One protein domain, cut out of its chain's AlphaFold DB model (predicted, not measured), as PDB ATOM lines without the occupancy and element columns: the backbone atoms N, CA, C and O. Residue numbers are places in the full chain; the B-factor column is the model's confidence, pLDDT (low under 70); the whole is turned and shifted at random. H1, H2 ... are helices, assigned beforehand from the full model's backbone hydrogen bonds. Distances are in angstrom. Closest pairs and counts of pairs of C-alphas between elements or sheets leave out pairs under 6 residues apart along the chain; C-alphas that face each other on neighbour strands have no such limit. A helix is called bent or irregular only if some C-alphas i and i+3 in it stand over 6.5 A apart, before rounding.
ATOM      1  N   ASP A   4      54.903 128.527  19.835       84.69
ATOM      2  CA  ASP A   4      54.528 128.859  18.463       84.69
ATOM      3  C   ASP A   4      55.760 129.051  17.572       84.69
ATOM      4  O   ASP A   4      55.791 128.536  16.454       84.69
ATOM      5  N   LYS A   5      56.836 129.663  18.095       85.25
ATOM      6  CA  LYS A   5      58.138 129.751  17.400       85.25
ATOM      7  C   LYS A   5      58.698 128.354  17.114       85.25
ATOM      8  O   LYS A   5      59.137 128.081  15.999       85.25
ATOM      9  N   LYS A   6      58.652 127.450  18.098       89.06
ATOM     10  CA  LYS A   6      59.100 126.059  17.929       89.06
ATOM     11  C   LYS A   6      58.287 125.334  16.856       89.06
ATOM     12  O   LYS A   6      58.864 124.757  15.938       89.06
ATOM     13  N   ASN A   7      56.963 125.392  16.963       90.75
ATOM     14  CA  ASN A   7      56.062 124.736  16.023       90.75
ATOM     15  C   ASN A   7      56.246 125.282  14.602       90.75
ATOM     16  O   ASN A   7      56.239 124.511  13.645       90.75
ATOM     17  N   PHE A   8      56.448 126.591  14.443       92.19
ATOM     18  CA  PHE A   8      56.722 127.201  13.145       92.19
ATOM     19  C   PHE A   8      57.970 126.598  12.488       92.19
ATOM     20  O   PHE A   8      57.885 126.095  11.368       92.19
ATOM     21  N   ILE A   9      59.100 126.577  13.206       92.69
ATOM     22  CA  ILE A   9      60.370 126.024  12.707       92.69
ATOM     23  C   ILE A   9      60.209 124.548  12.325       92.69
ATOM     24  O   ILE A   9      60.624 124.147  11.240       92.69
ATOM     25  N   GLU A  10      59.567 123.739  13.173       92.88
ATOM     26  CA  GLU A  10      59.364 122.311  12.898       92.88
ATOM     27  C   GLU A  10      58.547 122.070  11.620       92.88
ATOM     28  O   GLU A  10      58.862 121.170  10.843       92.88
ATOM     29  N   ASN A  11      57.513 122.879  11.364       94.12
ATOM     30  CA  ASN A  11      56.726 122.758  10.137       94.12
ATOM     31  C   ASN A  11      57.513 123.228   8.898       94.12
ATOM     32  O   ASN A  11      57.391 122.607   7.841       94.12
ATOM     33  N   ILE A  12      58.350 124.267   9.023       94.31
ATOM     34  CA  ILE A  12      59.247 124.713   7.944       94.31
ATOM     35  C   ILE A  12      60.251 123.616   7.586       94.31
ATOM     36  O   ILE A  12      60.389 123.278   6.411       94.31
ATOM     37  N   GLU A  13      60.913 123.018   8.578       92.94
ATOM     38  CA  GLU A  13      61.896 121.957   8.339       92.94
ATOM     39  C   GLU A  13      61.251 120.704   7.730       92.94
ATOM     40  O   GLU A  13      61.797 120.143   6.783       92.94
ATOM     41  N   ARG A  14      60.030 120.329   8.141       92.62
ATOM     42  CA  ARG A  14      59.278 119.241   7.483       92.62
ATOM     43  C   ARG A  14      59.036 119.507   5.997       92.62
ATOM     44  O   ARG A  14      59.289 118.638   5.162       92.62
ATOM     45  N   LEU A  15      58.565 120.707   5.643       93.69
ATOM     46  CA  LEU A  15      58.357 121.077   4.236       93.69
ATOM     47  C   LEU A  15      59.673 121.130   3.461       93.69
ATOM     48  O   LEU A  15      59.721 120.786   2.280       93.69
ATOM     49  N   ARG A  16      60.749 121.543   4.124       93.38
ATOM     50  CA  ARG A  16      62.082 121.620   3.546       93.38
ATOM     51  C   ARG A  16      62.646 120.237   3.236       93.38
ATOM     52  O   ARG A  16      63.088 120.019   2.108       93.38
ATOM     53  N   GLU A  17      62.584 119.300   4.178       92.00
ATOM     54  CA  GLU A  17      62.944 117.893   3.965       92.00
ATOM     55  C   GLU A  17      62.136 117.290   2.816       92.00
ATOM     56  O   GLU A  17      62.693 116.662   1.911       92.00
ATOM     57  N   TYR A  18      60.832 117.561   2.793       92.06
ATOM     58  CA  TYR A  18      59.975 117.073   1.726       92.06
ATOM     59  C   TYR A  18      60.334 117.681   0.362       92.06
ATOM     60  O   TYR A  18      60.384 116.964  -0.636       92.06
ATOM     61  N   SER A  19      60.689 118.968   0.310       93.94
ATOM     62  CA  SER A  19      61.142 119.621  -0.925       93.94
ATOM     63  C   SER A  19      62.432 119.011  -1.489       93.94
ATOM     64  O   SER A  19      62.584 118.945  -2.707       93.94
ATOM     65  N   ILE A  20      63.340 118.535  -0.625       94.38
ATOM     66  CA  ILE A  20      64.572 117.841  -1.030       94.38
ATOM     67  C   ILE A  20      64.217 116.502  -1.670       94.38
ATOM     68  O   ILE A  20      64.646 116.229  -2.789       94.38
ATOM     69  N   GLN A  21      63.401 115.700  -0.981       92.38
ATOM     70  CA  GLN A  21      62.947 114.407  -1.487       92.38
ATOM     71  C   GLN A  21      62.254 114.575  -2.839       92.38
ATOM     72  O   GLN A  21      62.608 113.915  -3.808       92.38
ATOM     73  N   ILE A  22      61.304 115.501  -2.937       92.19
ATOM     74  CA  ILE A  22      60.565 115.742  -4.173       92.19
ATOM     75  C   ILE A  22      61.477 116.229  -5.305       92.19
ATOM     76  O   ILE A  22      61.299 115.808  -6.449       92.19
ATOM     77  N   LYS A  23      62.467 117.080  -5.014       94.69
ATOM     78  CA  LYS A  23      63.448 117.504  -6.020       94.69
ATOM     79  C   LYS A  23      64.236 116.314  -6.564       94.69
ATOM     80  O   LYS A  23      64.380 116.201  -7.776       94.69
ATOM     81  N   GLU A  24      64.682 115.417  -5.692       95.44
ATOM     82  CA  GLU A  24      65.413 114.212  -6.083       95.44
ATOM     83  C   GLU A  24      64.555 113.270  -6.940       95.44
ATOM     84  O   GLU A  24      64.989 112.856  -8.015       95.44
ATOM     85  N   LEU A  25      63.303 113.023  -6.539       94.38
ATOM     86  CA  LEU A  25      62.353 112.224  -7.323       94.38
ATOM     87  C   LEU A  25      62.003 112.870  -8.675       94.38
ATOM     88  O   LEU A  25      61.648 112.168  -9.620       94.38
ATOM     89  N   SER A  26      62.070 114.200  -8.768       94.50
ATOM     90  CA  SER A  26      61.817 114.934 -10.008       94.50
ATOM     91  C   SER A  26      62.985 114.887 -10.991       94.50
ATOM     92  O   SER A  26      62.747 114.960 -12.196       94.50
ATOM     93  N   ASP A  27      64.220 114.825 -10.498       95.94
ATOM     94  CA  ASP A  27      65.427 114.875 -11.328       95.94
ATOM     95  C   ASP A  27      65.953 113.486 -11.705       95.94
ATOM     96  O   ASP A  27      66.667 113.346 -12.699       95.94
ATOM     97  N   ASN A  28      65.647 112.466 -10.897       97.00
ATOM     98  CA  ASN A  28      66.248 111.147 -11.008       97.00
ATOM     99  C   ASN A  28      65.181 110.046 -11.112       97.00
ATOM    100  O   ASN A  28      64.549 109.660 -10.128       97.00
ATOM    101  N   ASN A  29      65.033 109.485 -12.315       97.31
ATOM    102  CA  ASN A  29      64.095 108.391 -12.570       97.31
ATOM    103  C   ASN A  29      64.438 107.109 -11.795       97.31
ATOM    104  O   ASN A  29      63.523 106.360 -11.470       97.31
ATOM    105  N   ASP A  30      65.712 106.847 -11.489       97.75
ATOM    106  CA  ASP A  30      66.092 105.685 -10.676       97.75
ATOM    107  C   ASP A  30      65.594 105.866  -9.235       97.75
ATOM    108  O   ASP A  30      64.912 104.991  -8.704       97.75
ATOM    109  N   ALA A  31      65.784 107.059  -8.659       96.94
ATOM    110  CA  ALA A  31      65.236 107.395  -7.343       96.94
ATOM    111  C   ALA A  31      63.696 107.330  -7.319       96.94
ATOM    112  O   ALA A  31      63.109 106.858  -6.346       96.94
ATOM    113  N   LEU A  32      63.026 107.762  -8.395       96.38
ATOM    114  CA  LEU A  32      61.569 107.656  -8.528       96.38
ATOM    115  C   LEU A  32      61.089 106.199  -8.543       96.38
ATOM    116  O   LEU A  32      60.132 105.865  -7.844       96.38
ATOM    117  N   VAL A  33      61.750 105.334  -9.317       97.62
ATOM    118  CA  VAL A  33      61.444 103.896  -9.380       97.62
ATOM    119  C   VAL A  33      61.640 103.252  -8.010       97.62
ATOM    120  O   VAL A  33      60.744 102.558  -7.520       97.62
ATOM    121  N   ASP A  34      62.771 103.526  -7.364       96.94
ATOM    122  CA  ASP A  34      63.074 103.011  -6.031       96.94
ATOM    123  C   ASP A  34      62.032 103.474  -5.011       96.94
ATOM    124  O   ASP A  34      61.543 102.671  -4.214       96.94
ATOM    125  N   TYR A  35      61.621 104.740  -5.062       95.19
ATOM    126  CA  TYR A  35      60.596 105.267  -4.167       95.19
ATOM    127  C   TYR A  35      59.241 104.582  -4.377       95.19
ATOM    128  O   TYR A  35      58.623 104.147  -3.408       95.19
ATOM    129  N   LEU A  36      58.792 104.420  -5.628       95.75
ATOM    130  CA  LEU A  36      57.542 103.719  -5.957       95.75
ATOM    131  C   LEU A  36      57.552 102.267  -5.455       95.75
ATOM    132  O   LEU A  36      56.570 101.794  -4.878       95.75
ATOM    133  N   ASN A  37      58.678 101.574  -5.632       96.94
ATOM    134  CA  ASN A  37      58.860 100.201  -5.174       96.94
ATOM    135  C   ASN A  37      58.849 100.073  -3.647       96.94
ATOM    136  O   ASN A  37      58.395  99.047  -3.137       96.94
ATOM    137  N   ASN A  38      59.284 101.106  -2.923       94.75
ATOM    138  CA  ASN A  38      59.368 101.120  -1.462       94.75
ATOM    139  C   ASN A  38      58.187 101.819  -0.768       94.75
ATOM    140  O   ASN A  38      58.197 101.968   0.454       94.75
ATOM    141  N   LEU A  39      57.150 102.223  -1.511       92.94
ATOM    142  CA  LEU A  39      55.913 102.725  -0.912       92.94
ATOM    143  C   LEU A  39      55.314 101.689   0.064       92.94
ATOM    144  O   LEU A  39      55.327 100.490  -0.240       92.94
ATOM    145  N   PRO A  40      54.730 102.127   1.196       92.69
ATOM    146  CA  PRO A  40      54.001 101.239   2.098       92.69
ATOM    147  C   PRO A  40      52.912 100.439   1.372       92.69
ATOM    148  O   PRO A  40      52.265 100.941   0.449       92.69
ATOM    149  N   SER A  41      52.683  99.192   1.785       93.12
ATOM    150  CA  SER A  41      51.725  98.302   1.112       93.12
ATOM    151  C   SER A  41      50.295  98.853   1.102       93.12
ATOM    152  O   SER A  41      49.590  98.697   0.108       93.12
ATOM    153  N   ASP A  42      49.868  99.536   2.168       92.50
ATOM    154  CA  ASP A  42      48.553 100.182   2.234       92.50
ATOM    155  C   ASP A  42      48.450 101.368   1.262       92.50
ATOM    156  O   ASP A  42      47.418 101.560   0.621       92.50
ATOM    157  N   VAL A  43      49.538 102.122   1.088       91.88
ATOM    158  CA  VAL A  43      49.631 103.207   0.104       91.88
ATOM    159  C   VAL A  43      49.564 102.659  -1.322       91.88
ATOM    160  O   VAL A  43      48.815 103.178  -2.151       91.88
ATOM    161  N   LYS A  44      50.290 101.576  -1.615       94.25
ATOM    162  CA  LYS A  44      50.237 100.899  -2.921       94.25
ATOM    163  C   LYS A  44      48.830 100.390  -3.242       94.25
ATOM    164  O   LYS A  44      48.353 100.581  -4.360       94.25
ATOM    165  N   GLN A  45      48.152  99.803  -2.256       94.69
ATOM    166  CA  GLN A  45      46.768  99.347  -2.385       94.69
ATOM    167  C   GLN A  45      45.815 100.516  -2.683       94.69
ATOM    168  O   GLN A  45      45.063 100.446  -3.653       94.69
ATOM    169  N   LYS A  46      45.896 101.619  -1.923       92.81
ATOM    170  CA  LYS A  46      45.084 102.830  -2.152       92.81
ATOM    171  C   LYS A  46      45.301 103.424  -3.544       92.81
ATOM    172  O   LYS A  46      44.335 103.763  -4.224       92.81
ATOM    173  N   ASN A  47      46.556 103.514  -3.988       93.00
ATOM    174  CA  ASN A  47      46.895 103.993  -5.329       93.00
ATOM    175  C   ASN A  47      46.222 103.139  -6.411       93.00
ATOM    176  O   ASN A  47      45.601 103.675  -7.326       93.00
ATOM    177  N   PHE A  48      46.310 101.812  -6.299       94.75
ATOM    178  CA  PHE A  48      45.646 100.916  -7.238       94.75
ATOM    179  C   PHE A  48      44.125 101.115  -7.236       94.75
ATOM    180  O   PHE A  48      43.525 101.308  -8.293       94.75
ATOM    181  N   GLU A  49      43.500 101.146  -6.058       94.38
ATOM    182  CA  GLU A  49      42.052 101.331  -5.927       94.38
ATOM    183  C   GLU A  49      41.561 102.644  -6.545       94.38
ATOM    184  O   GLU A  49      40.493 102.675  -7.164       94.38
ATOM    185  N   GLN A  50      42.356 103.710  -6.422       91.69
ATOM    186  CA  GLN A  50      42.060 105.021  -6.988       91.69
ATOM    187  C   GLN A  50      42.092 105.026  -8.525       91.69
ATOM    188  O   GLN A  50      41.292 105.727  -9.150       91.69
ATOM    189  N   TYR A  51      42.997 104.263  -9.146       91.38
ATOM    190  CA  TYR A  51      43.243 104.323 -10.594       91.38
ATOM    191  C   TYR A  51      42.768 103.099 -11.384       91.38
ATOM    192  O   TYR A  51      42.772 103.147 -12.612       91.38
ATOM    193  N   GLN A  52      42.276 102.040 -10.735       92.44
ATOM    194  CA  GLN A  52      41.824 100.803 -11.397       92.44
ATOM    195  C   GLN A  52      40.766 101.025 -12.500       92.44
ATOM    196  O   GLN A  52      40.733 100.287 -13.490       92.44
ATOM    197  N   ASN A  53      39.948 102.077 -12.371       91.56
ATOM    198  CA  ASN A  53      38.894 102.457 -13.323       91.56
ATOM    199  C   ASN A  53      39.251 103.690 -14.175       91.56
ATOM    200  O   ASN A  53      38.392 104.246 -14.859       91.56
ATOM    201  N   GLY A  54      40.496 104.165 -14.097       87.44
ATOM    202  CA  GLY A  54      40.958 105.329 -14.838       87.44
ATOM    203  C   GLY A  54      41.010 105.071 -16.344       87.44
ATOM    204  O   GLY A  54      41.510 104.038 -16.778       87.44
ATOM    205  N   ASN A  55      40.518 106.032 -17.131       88.94
ATOM    206  CA  ASN A  55      40.470 105.959 -18.592       88.94
ATOM    207  C   ASN A  55      41.203 107.144 -19.238       88.94
ATOM    208  O   ASN A  55      40.976 108.300 -18.875       88.94
ATOM    209  N   GLY A  56      42.037 106.858 -20.239       92.38
ATOM    210  CA  GLY A  56      42.831 107.838 -20.987       92.38
ATOM    211  C   GLY A  56      44.330 107.740 -20.677       92.38
ATOM    212  O   GLY A  56      44.683 107.219 -19.624       92.38
ATOM    213  N   PRO A  57      45.216 108.277 -21.539       94.75
ATOM    214  CA  PRO A  57      46.629 107.873 -21.590       94.75
ATOM    215  C   PRO A  57      47.369 107.932 -20.247       94.75
ATOM    216  O   PRO A  57      47.963 106.960 -19.793       94.75
ATOM    217  N   ILE A  58      47.241 109.053 -19.532       94.62
ATOM    218  CA  ILE A  58      47.886 109.252 -18.225       94.62
ATOM    219  C   ILE A  58      47.290 108.348 -17.140       94.62
ATOM    220  O   ILE A  58      48.003 107.869 -16.259       94.62
ATOM    221  N   LEU A  59      45.975 108.122 -17.176       94.31
ATOM    222  CA  LEU A  59      45.308 107.261 -16.201       94.31
ATOM    223  C   LEU A  59      45.607 105.782 -16.469       94.31
ATOM    224  O   LEU A  59      45.775 105.045 -15.504       94.31
ATOM    225  N   THR A  60      45.754 105.380 -17.735       96.38
ATOM    226  CA  THR A  60      46.222 104.044 -18.128       96.38
ATOM    227  C   THR A  60      47.610 103.774 -17.552       96.38
ATOM    228  O   THR A  60      47.784 102.789 -16.840       96.38
ATOM    229  N   ILE A  61      48.563 104.697 -17.739       97.12
ATOM    230  CA  ILE A  61      49.916 104.583 -17.166       97.12
ATOM    231  C   ILE A  61      49.848 104.405 -15.643       97.12
ATOM    232  O   ILE A  61      50.443 103.484 -15.084       97.12
ATOM    233  N   ARG A  62      49.099 105.274 -14.950       95.69
ATOM    234  CA  ARG A  62      48.958 105.213 -13.483       95.69
ATOM    235  C   ARG A  62      48.308 103.913 -13.023       95.69
ATOM    236  O   ARG A  62      48.736 103.353 -12.017       95.69
ATOM    237  N   LYS A  63      47.305 103.419 -13.748       96.62
ATOM    238  CA  LYS A  63      46.646 102.139 -13.484       96.62
ATOM    239  C   LYS A  63      47.625 100.974 -13.604       96.62
ATOM    240  O   LYS A  63      47.719 100.175 -12.679       96.62
ATOM    241  N   GLU A  64      48.359 100.886 -14.708       97.69
ATOM    242  CA  GLU A  64      49.290  99.779 -14.945       97.69
ATOM    243  C   GLU A  64      50.429  99.777 -13.929       97.69
ATOM    244  O   GLU A  64      50.681  98.763 -13.279       97.69
ATOM    245  N   ILE A  65      51.060 100.933 -13.710       97.69
ATOM    246  CA  ILE A  65      52.156 101.048 -12.747       97.69
ATOM    247  C   ILE A  65      51.660 100.767 -11.327       97.69
ATOM    248  O   ILE A  65      52.304  99.995 -10.622       97.69
ATOM    249  N   SER A  66      50.514 101.323 -10.905       96.81
ATOM    250  CA  SER A  66      49.971 101.070  -9.559       96.81
ATOM    251  C   SER A  66      49.614  99.598  -9.328       96.81
ATOM    252  O   SER A  66      49.885  99.081  -8.246       96.81
ATOM    253  N   GLN A  67      49.084  98.895 -10.337       97.69
ATOM    254  CA  GLN A  67      48.859  97.449 -10.269       97.69
ATOM    255  C   GLN A  67      50.179  96.686 -10.104       97.69
ATOM    256  O   GLN A  67      50.279  95.828  -9.230       97.69
ATOM    257  N   ILE A  68      51.199  97.002 -10.909       98.31
ATOM    258  CA  ILE A  68      52.487  96.300 -10.850       98.31
ATOM    259  C   ILE A  68      53.148  96.512  -9.488       98.31
ATOM    260  O   ILE A  68      53.494  95.526  -8.843       98.31
ATOM    261  N   VAL A  69      53.285  97.762  -9.026       97.06
ATOM    262  CA  VAL A  69      54.000  98.077  -7.769       97.06
ATOM    263  C   VAL A  69      53.302  97.534  -6.523       97.06
ATOM    264  O   VAL A  69      53.954  97.329  -5.494       97.06
ATOM    265  N   LYS A  70      51.983  97.307  -6.606       96.75
ATOM    266  CA  LYS A  70      51.184  96.638  -5.572       96.75
ATOM    267  C   LYS A  70      51.564  95.168  -5.421       96.75
ATOM    268  O   LYS A  70      51.600  94.675  -4.298       96.75
ATOM    269  N   ASP A  71      51.860  94.490  -6.528       97.25
ATOM    270  CA  ASP A  71      52.077  93.042  -6.548       97.25
ATOM    271  C   ASP A  71      53.565  92.653  -6.532       97.25
ATOM    272  O   ASP A  71      53.928  91.609  -5.993       97.25
ATOM    273  N   ARG A  72      54.441  93.478  -7.116       97.88
ATOM    274  CA  ARG A  72      55.891  93.247  -7.200       97.88
ATOM    275  C   ARG A  72      56.666  94.547  -7.405       97.88
ATOM    276  O   ARG A  72      56.094  95.617  -7.544       97.88
ATOM    277  N   THR A  73      57.989  94.460  -7.477       98.19
ATOM    278  CA  THR A  73      58.816  95.584  -7.926       98.19
ATOM    279  C   THR A  73      58.684  95.802  -9.436       98.19
ATOM    280  O   THR A  73      58.618  94.835 -10.204       98.19
ATOM    281  N   ILE A  74      58.692  97.064  -9.861       98.44
ATOM    282  CA  ILE A  74      58.768  97.489 -11.262       98.44
ATOM    283  C   ILE A  74      60.177  97.991 -11.586       98.44
ATOM    284  O   ILE A  74      60.816  98.646 -10.762       98.44
ATOM    285  N   SER A  75      60.673  97.686 -12.780       98.44
ATOM    286  CA  SER A  75      61.936  98.225 -13.283       98.44
ATOM    287  C   SER A  75      61.737  99.535 -14.050       98.44
ATOM    288  O   SER A  75      60.659  99.831 -14.568       98.44
ATOM    289  N   LYS A  76      62.818 100.306 -14.190       98.12
ATOM    290  CA  LYS A  76      62.845 101.520 -15.015       98.12
ATOM    291  C   LYS A  76      62.439 101.255 -16.468       98.12
ATOM    292  O   LYS A  76      61.641 102.005 -17.015       98.12
ATOM    293  N   ALA A  77      62.934 100.166 -17.058       98.38
ATOM    294  CA  ALA A  77      62.617  99.789 -18.436       98.38
ATOM    295  C   ALA A  77      61.121  99.476 -18.633       98.38
ATOM    296  O   ALA A  77      60.554  99.797 -19.671       98.38
ATOM    297  N   GLU A  78      60.465  98.885 -17.630       98.44
ATOM    298  CA  GLU A  78      59.019  98.643 -17.682       98.44
ATOM    299  C   GLU A  78      58.218  99.945 -17.621       98.44
ATOM    300  O   GLU A  78      57.283 100.108 -18.400       98.44
ATOM    301  N   ILE A  79      58.594 100.891 -16.750       98.44
ATOM    302  CA  ILE A  79      57.945 102.212 -16.706       98.44
ATOM    303  C   ILE A  79      58.099 102.935 -18.048       98.44
ATOM    304  O   ILE A  79      57.120 103.471 -18.565       98.44
ATOM    305  N   GLU A  80      59.303 102.924 -18.622       98.38
ATOM    306  CA  GLU A  80      59.576 103.532 -19.926       98.38
ATOM    307  C   GLU A  80      58.692 102.936 -21.023       98.38
ATOM    308  O   GLU A  80      58.046 103.672 -21.766       98.38
ATOM    309  N   ALA A  81      58.605 101.605 -21.084       98.31
ATOM    310  CA  ALA A  81      57.778 100.913 -22.062       98.31
ATOM    311  C   ALA A  81      56.286 101.268 -21.920       98.31
ATOM    312  O   ALA A  81      55.625 101.514 -22.927       98.31
ATOM    313  N   ILE A  82      55.767 101.335 -20.689       98.31
ATOM    314  CA  ILE A  82      54.366 101.698 -20.411       98.31
ATOM    315  C   ILE A  82      54.080 103.143 -20.841       98.31
ATOM    316  O   ILE A  82      53.067 103.408 -21.490       98.31
ATOM    317  N   ILE A  83      54.967 104.084 -20.499       97.75
ATOM    318  CA  ILE A  83      54.804 105.500 -20.858       97.75
ATOM    319  C   ILE A  83      54.837 105.671 -22.378       97.75
ATOM    320  O   ILE A  83      53.905 106.254 -22.933       97.75
ATOM    321  N   ASN A  84      55.844 105.107 -23.050       97.12
ATOM    322  CA  ASN A  84      55.999 105.228 -24.501       97.12
ATOM    323  C   ASN A  84      54.810 104.609 -25.251       97.12
ATOM    324  O   ASN A  84      54.297 105.207 -26.194       97.12
ATOM    325  N   ALA A  85      54.299 103.462 -24.790       97.06
ATOM    326  CA  ALA A  85      53.152 102.805 -25.414       97.06
ATOM    327  C   ALA A  85      51.874 103.666 -25.405       97.06
ATOM    328  O   ALA A  85      51.061 103.562 -26.325       97.06
ATOM    329  N   GLU A  86      51.669 104.498 -24.381       96.69
ATOM    330  CA  GLU A  86      50.535 105.426 -24.318       96.69
ATOM    331  C   GLU A  86      50.838 106.776 -24.991       96.69
ATOM    332  O   GLU A  86      49.929 107.391 -25.558       96.69
ATOM    333  N   GLU A  87      52.095 107.224 -24.978       95.31
ATOM    334  CA  GLU A  87      52.539 108.435 -25.674       95.31
ATOM    335  C   GLU A  87      52.424 108.298 -27.192       95.31
ATOM    336  O   GLU A  87      51.832 109.171 -27.829       95.31
ATOM    337  N   ASP A  88      52.841 107.163 -27.756       94.38
ATOM    338  CA  ASP A  88      52.747 106.872 -29.191       94.38
ATOM    339  C   ASP A  88      51.300 106.925 -29.712       94.38
ATOM    340  O   ASP A  88      51.043 107.292 -30.861       94.38
ATOM    341  N   LYS A  89      50.323 106.593 -28.860       94.75
ATOM    342  CA  LYS A  89      48.890 106.629 -29.200       94.75
ATOM    343  C   LYS A  89      48.306 108.040 -29.135       94.75
ATOM    344  O   LYS A  89      47.305 108.315 -29.800       94.75
ATOM    345  N   ALA A  90      48.852 108.914 -28.287       93.50
ATOM    346  CA  ALA A  90      48.230 110.192 -27.942       93.50
ATOM    347  C   ALA A  90      49.242 111.283 -27.517       93.50
ATOM    348  O   ALA A  90      49.083 111.869 -26.439       93.50
ATOM    349  N   PRO A  91      50.217 111.652 -28.368       92.19
ATOM    350  CA  PRO A  91      51.357 112.497 -27.984       92.19
ATOM    351  C   PRO A  91      50.942 113.894 -27.495       92.19
ATOM    352  O   PRO A  91      51.531 114.463 -26.577       92.19
ATOM    353  N   ASP A  92      49.846 114.443 -28.025       93.50
ATOM    354  CA  ASP A  92      49.318 115.744 -27.596       93.50
ATOM    355  C   ASP A  92      48.922 115.790 -26.113       93.50
ATOM    356  O   ASP A  92      48.921 116.865 -25.507       93.50
ATOM    357  N   LYS A  93      48.590 114.641 -25.509       91.00
ATOM    358  CA  LYS A  93      48.238 114.561 -24.085       91.00
ATOM    359  C   LYS A  93      49.459 114.671 -23.171       91.00
ATOM    360  O   LYS A  93      49.286 115.065 -22.021       91.00
ATOM    361  N   PHE A  94      50.660 114.411 -23.684       92.94
ATOM    362  CA  PHE A  94      51.910 114.398 -22.921       92.94
ATOM    363  C   PHE A  94      52.601 115.765 -22.879       92.94
ATOM    364  O   PHE A  94      53.420 116.011 -22.003       92.94
ATOM    365  N   LYS A  95      52.180 116.735 -23.704       90.75
ATOM    366  CA  LYS A  95      52.705 118.119 -23.673       90.75
ATOM    367  C   LYS A  95      52.584 118.806 -22.305       90.75
ATOM    368  O   LYS A  95      53.358 119.708 -22.004       90.75
ATOM    369  N   MET A  96      51.595 118.420 -21.492       86.94
ATOM    370  CA  MET A  96      51.411 118.942 -20.127       86.94
ATOM    371  C   MET A  96      52.217 118.176 -19.065       86.94
ATOM    372  O   MET A  96      52.220 118.580 -17.906       86.94
ATOM    373  N   TYR A  97      52.883 117.091 -19.458       90.94
ATOM    374  CA  TYR A  97      53.590 116.163 -18.587       90.94
ATOM    375  C   TYR A  97      55.032 115.976 -19.082       90.94
ATOM    376  O   TYR A  97      55.354 114.957 -19.688       90.94
ATOM    377  N   PRO A  98      55.920 116.959 -18.852       88.69
ATOM    378  CA  PRO A  98      57.260 116.976 -19.444       88.69
ATOM    379  C   PRO A  98      58.222 115.922 -18.870       88.69
ATOM    380  O   PRO A  98      59.369 115.848 -19.303       88.69
ATOM    381  N   SER A  99      57.812 115.154 -17.858       93.12
ATOM    382  CA  SER A  99      58.669 114.174 -17.184       93.12
ATOM    383  C   SER A  99      57.874 113.030 -16.559       93.12
ATOM    384  O   SER A  99      56.687 113.175 -16.253       93.12
ATOM    385  N   TRP A 100      58.550 111.916 -16.269       95.62
ATOM    386  CA  TRP A 100      57.962 110.796 -15.524       95.62
ATOM    387  C   TRP A 100      57.431 111.236 -14.168       95.62
ATOM    388  O   TRP A 100      56.330 110.847 -13.787       95.62
ATOM    389  N   TYR A 101      58.169 112.111 -13.480       94.31
ATOM    390  CA  TYR A 101      57.704 112.724 -12.244       94.31
ATOM    391  C   TYR A 101      56.333 113.372 -12.441       94.31
ATOM    392  O   TYR A 101      55.405 113.011 -11.738       94.31
ATOM    393  N   SER A 102      56.132 114.227 -13.448       93.00
ATOM    394  CA  SER A 102      54.825 114.880 -13.649       93.00
ATOM    395  C   SER A 102      53.665 113.901 -13.914       93.00
ATOM    396  O   SER A 102      52.520 114.157 -13.530       93.00
ATOM    397  N   ILE A 103      53.950 112.750 -14.531       94.38
ATOM    398  CA  ILE A 103      52.970 111.686 -14.779       94.38
ATOM    399  C   ILE A 103      52.661 110.944 -13.474       94.38
ATOM    400  O   ILE A 103      51.492 110.719 -13.153       94.38
ATOM    401  N   LEU A 104      53.695 110.600 -12.704       94.00
ATOM    402  CA  LEU A 104      53.634 109.672 -11.573       94.00
ATOM    403  C   LEU A 104      53.567 110.357 -10.202       94.00
ATOM    404  O   LEU A 104      53.352 109.666  -9.209       94.00
ATOM    405  N   TYR A 105      53.682 111.690 -10.123       89.81
ATOM    406  CA  TYR A 105      53.798 112.417  -8.851       89.81
ATOM    407  C   TYR A 105      52.600 112.157  -7.913       89.81
ATOM    408  O   TYR A 105      52.703 112.244  -6.694       89.81
ATOM    409  N   ILE A 106      51.433 111.823  -8.462       88.62
ATOM    410  CA  ILE A 106      50.261 111.559  -7.632       88.62
ATOM    411  C   ILE A 106      50.357 110.220  -6.893       88.62
ATOM    412  O   ILE A 106      49.823 110.093  -5.799       88.62
ATOM    413  N   LEU A 107      51.104 109.253  -7.441       91.00
ATOM    414  CA  LEU A 107      51.358 107.965  -6.790       91.00
ATOM    415  C   LEU A 107      52.320 108.111  -5.601       91.00
ATOM    416  O   LEU A 107      52.261 107.318  -4.664       91.00
ATOM    417  N   ILE A 108      53.182 109.133  -5.616       86.44
ATOM    418  CA  ILE A 108      54.121 109.433  -4.521       86.44
ATOM    419  C   ILE A 108      53.519 110.365  -3.450       86.44
ATOM    420  O   ILE A 108      54.066 110.457  -2.352       86.44
ATOM    421  N   LEU A 109      52.394 111.027  -3.749       79.31
ATOM    422  CA  LEU A 109      51.686 111.971  -2.869       79.31
ATOM    423  C   LEU A 109      50.560 111.346  -2.040       79.31
ATOM    424  O   LEU A 109      49.824 112.062  -1.372       79.31
ATOM    425  N   ALA A 110      50.403 110.028  -2.042       64.75
ATOM    426  CA  ALA A 110      49.318 109.369  -1.316       64.75
ATOM    427  C   ALA A 110      49.332 109.590   0.222       64.75
ATOM    428  O   ALA A 110      48.366 109.237   0.891       64.75
ATOM    429  N   ASP A 111      50.381 110.223   0.767       64.25
ATOM    430  CA  ASP A 111      50.508 110.685   2.163       64.25
ATOM    431  C   ASP A 111      50.686 112.224   2.275       64.25
ATOM    432  O   ASP A 111      51.316 112.761   3.190       64.25
ATOM    433  N   ALA A 112      50.181 112.975   1.289       65.44
ATOM    434  CA  ALA A 112      50.369 114.426   1.190       65.44
ATOM    435  C   ALA A 112      49.791 115.210   2.381       65.44
ATOM    436  O   ALA A 112      50.300 116.283   2.709       65.44
TER     437      ALA A 112
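What this domain is: This is residues 4 to 112 of the 210 residues of an uncharacterized protein of Escherichia coli (UniProt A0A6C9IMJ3). A long helix, H1, reaches out as an arm, with residues 4 to 17 standing free, from a compact body of six shorter helices. In that body H3, H4 and H5 lie side by side in a row with H4 between the other two, H7 packs on H4 and H2 near the middle, and H6 sits at the edge near H4 and H5. The printed part has 109 residues with seven named helices, H1 to H7 in order along the chain, and no named strand; the class is all helix. The whole is only just compact, close to loose, with a radius of gyration of the C-alphas of 15.3 A, and elongated through the arm, spanning 53 by 29 by 23 A.

Where its parts are: H1, residues 4 to 27, is the longest helix at 34.7 A and begins at C-alpha 4 (54.528, 128.859, 18.463). H2 holds residues 29 to 37, and H3 residues 41 to 51, 15.7 A long. H4, residues 57 to 71, is 21.8 A long and begins at C-alpha 57 (46.629, 107.873, -21.590). H5, residues 76 to 87, is 16.4 A long. H6 holds residues 91 to 96 and is only just irregular, with C-alphas 93 and 96 6.7 A apart. H7, residues 100 to 108, ends at C-alpha 108 (54.121, 109.433, -4.521) and is irregular, with C-alphas 103 and 106 7.6 A apart.

How they stand to each other: H1 touches H2 only at the corner, with residues 24 to 26 alone; the closest C-alphas, of Leu 25 and Leu 32, are 4.8 A apart. H1 and H7 touch only at their ends, closest at the C-alphas of Ser 26 and Tyr 101, 5.2 A. H7 touches H2 at a shallow tilt of 24 degrees, the same way, closest at the C-alphas of Leu 36 and Ile 108, 6.8 A. H7 touches H4 at a steep tilt of 50 degrees, closest at the C-alphas of Ile 58 and Ile 103, 6.6 A. H3 and H4 form a helical hairpin at 28 degrees, with the C-alphas of Phe 48 and Ser 66 closest at 4.9 A. H4 and H5 form another at 27 degrees, with the C-alphas of Pro 57 and Glu 86 closest at 5.4 A. H6 is close to H5 but not clearly touching, with the C-alphas of Glu 87 and Phe 94 closest at 6.6 A. In H1 to H5 every O i to N i+4 pair is within hydrogen-bond range; H6 has 0 of 2 such pairs and 1 of 3 O i to N i+3 pairs, H7 2 of 5 and 4 of 6.

The domain as a whole: The C-alphas farthest apart, of Asp 4 and Lys 89, are 52.9 A from each other. Without residues 4 to 17 the body spans 32 by 28 by 24 A. The printed part has no cut, and its six links are tight. The mean pLDDT of the printed part is 93.2; residues 110 to 112 are under 70.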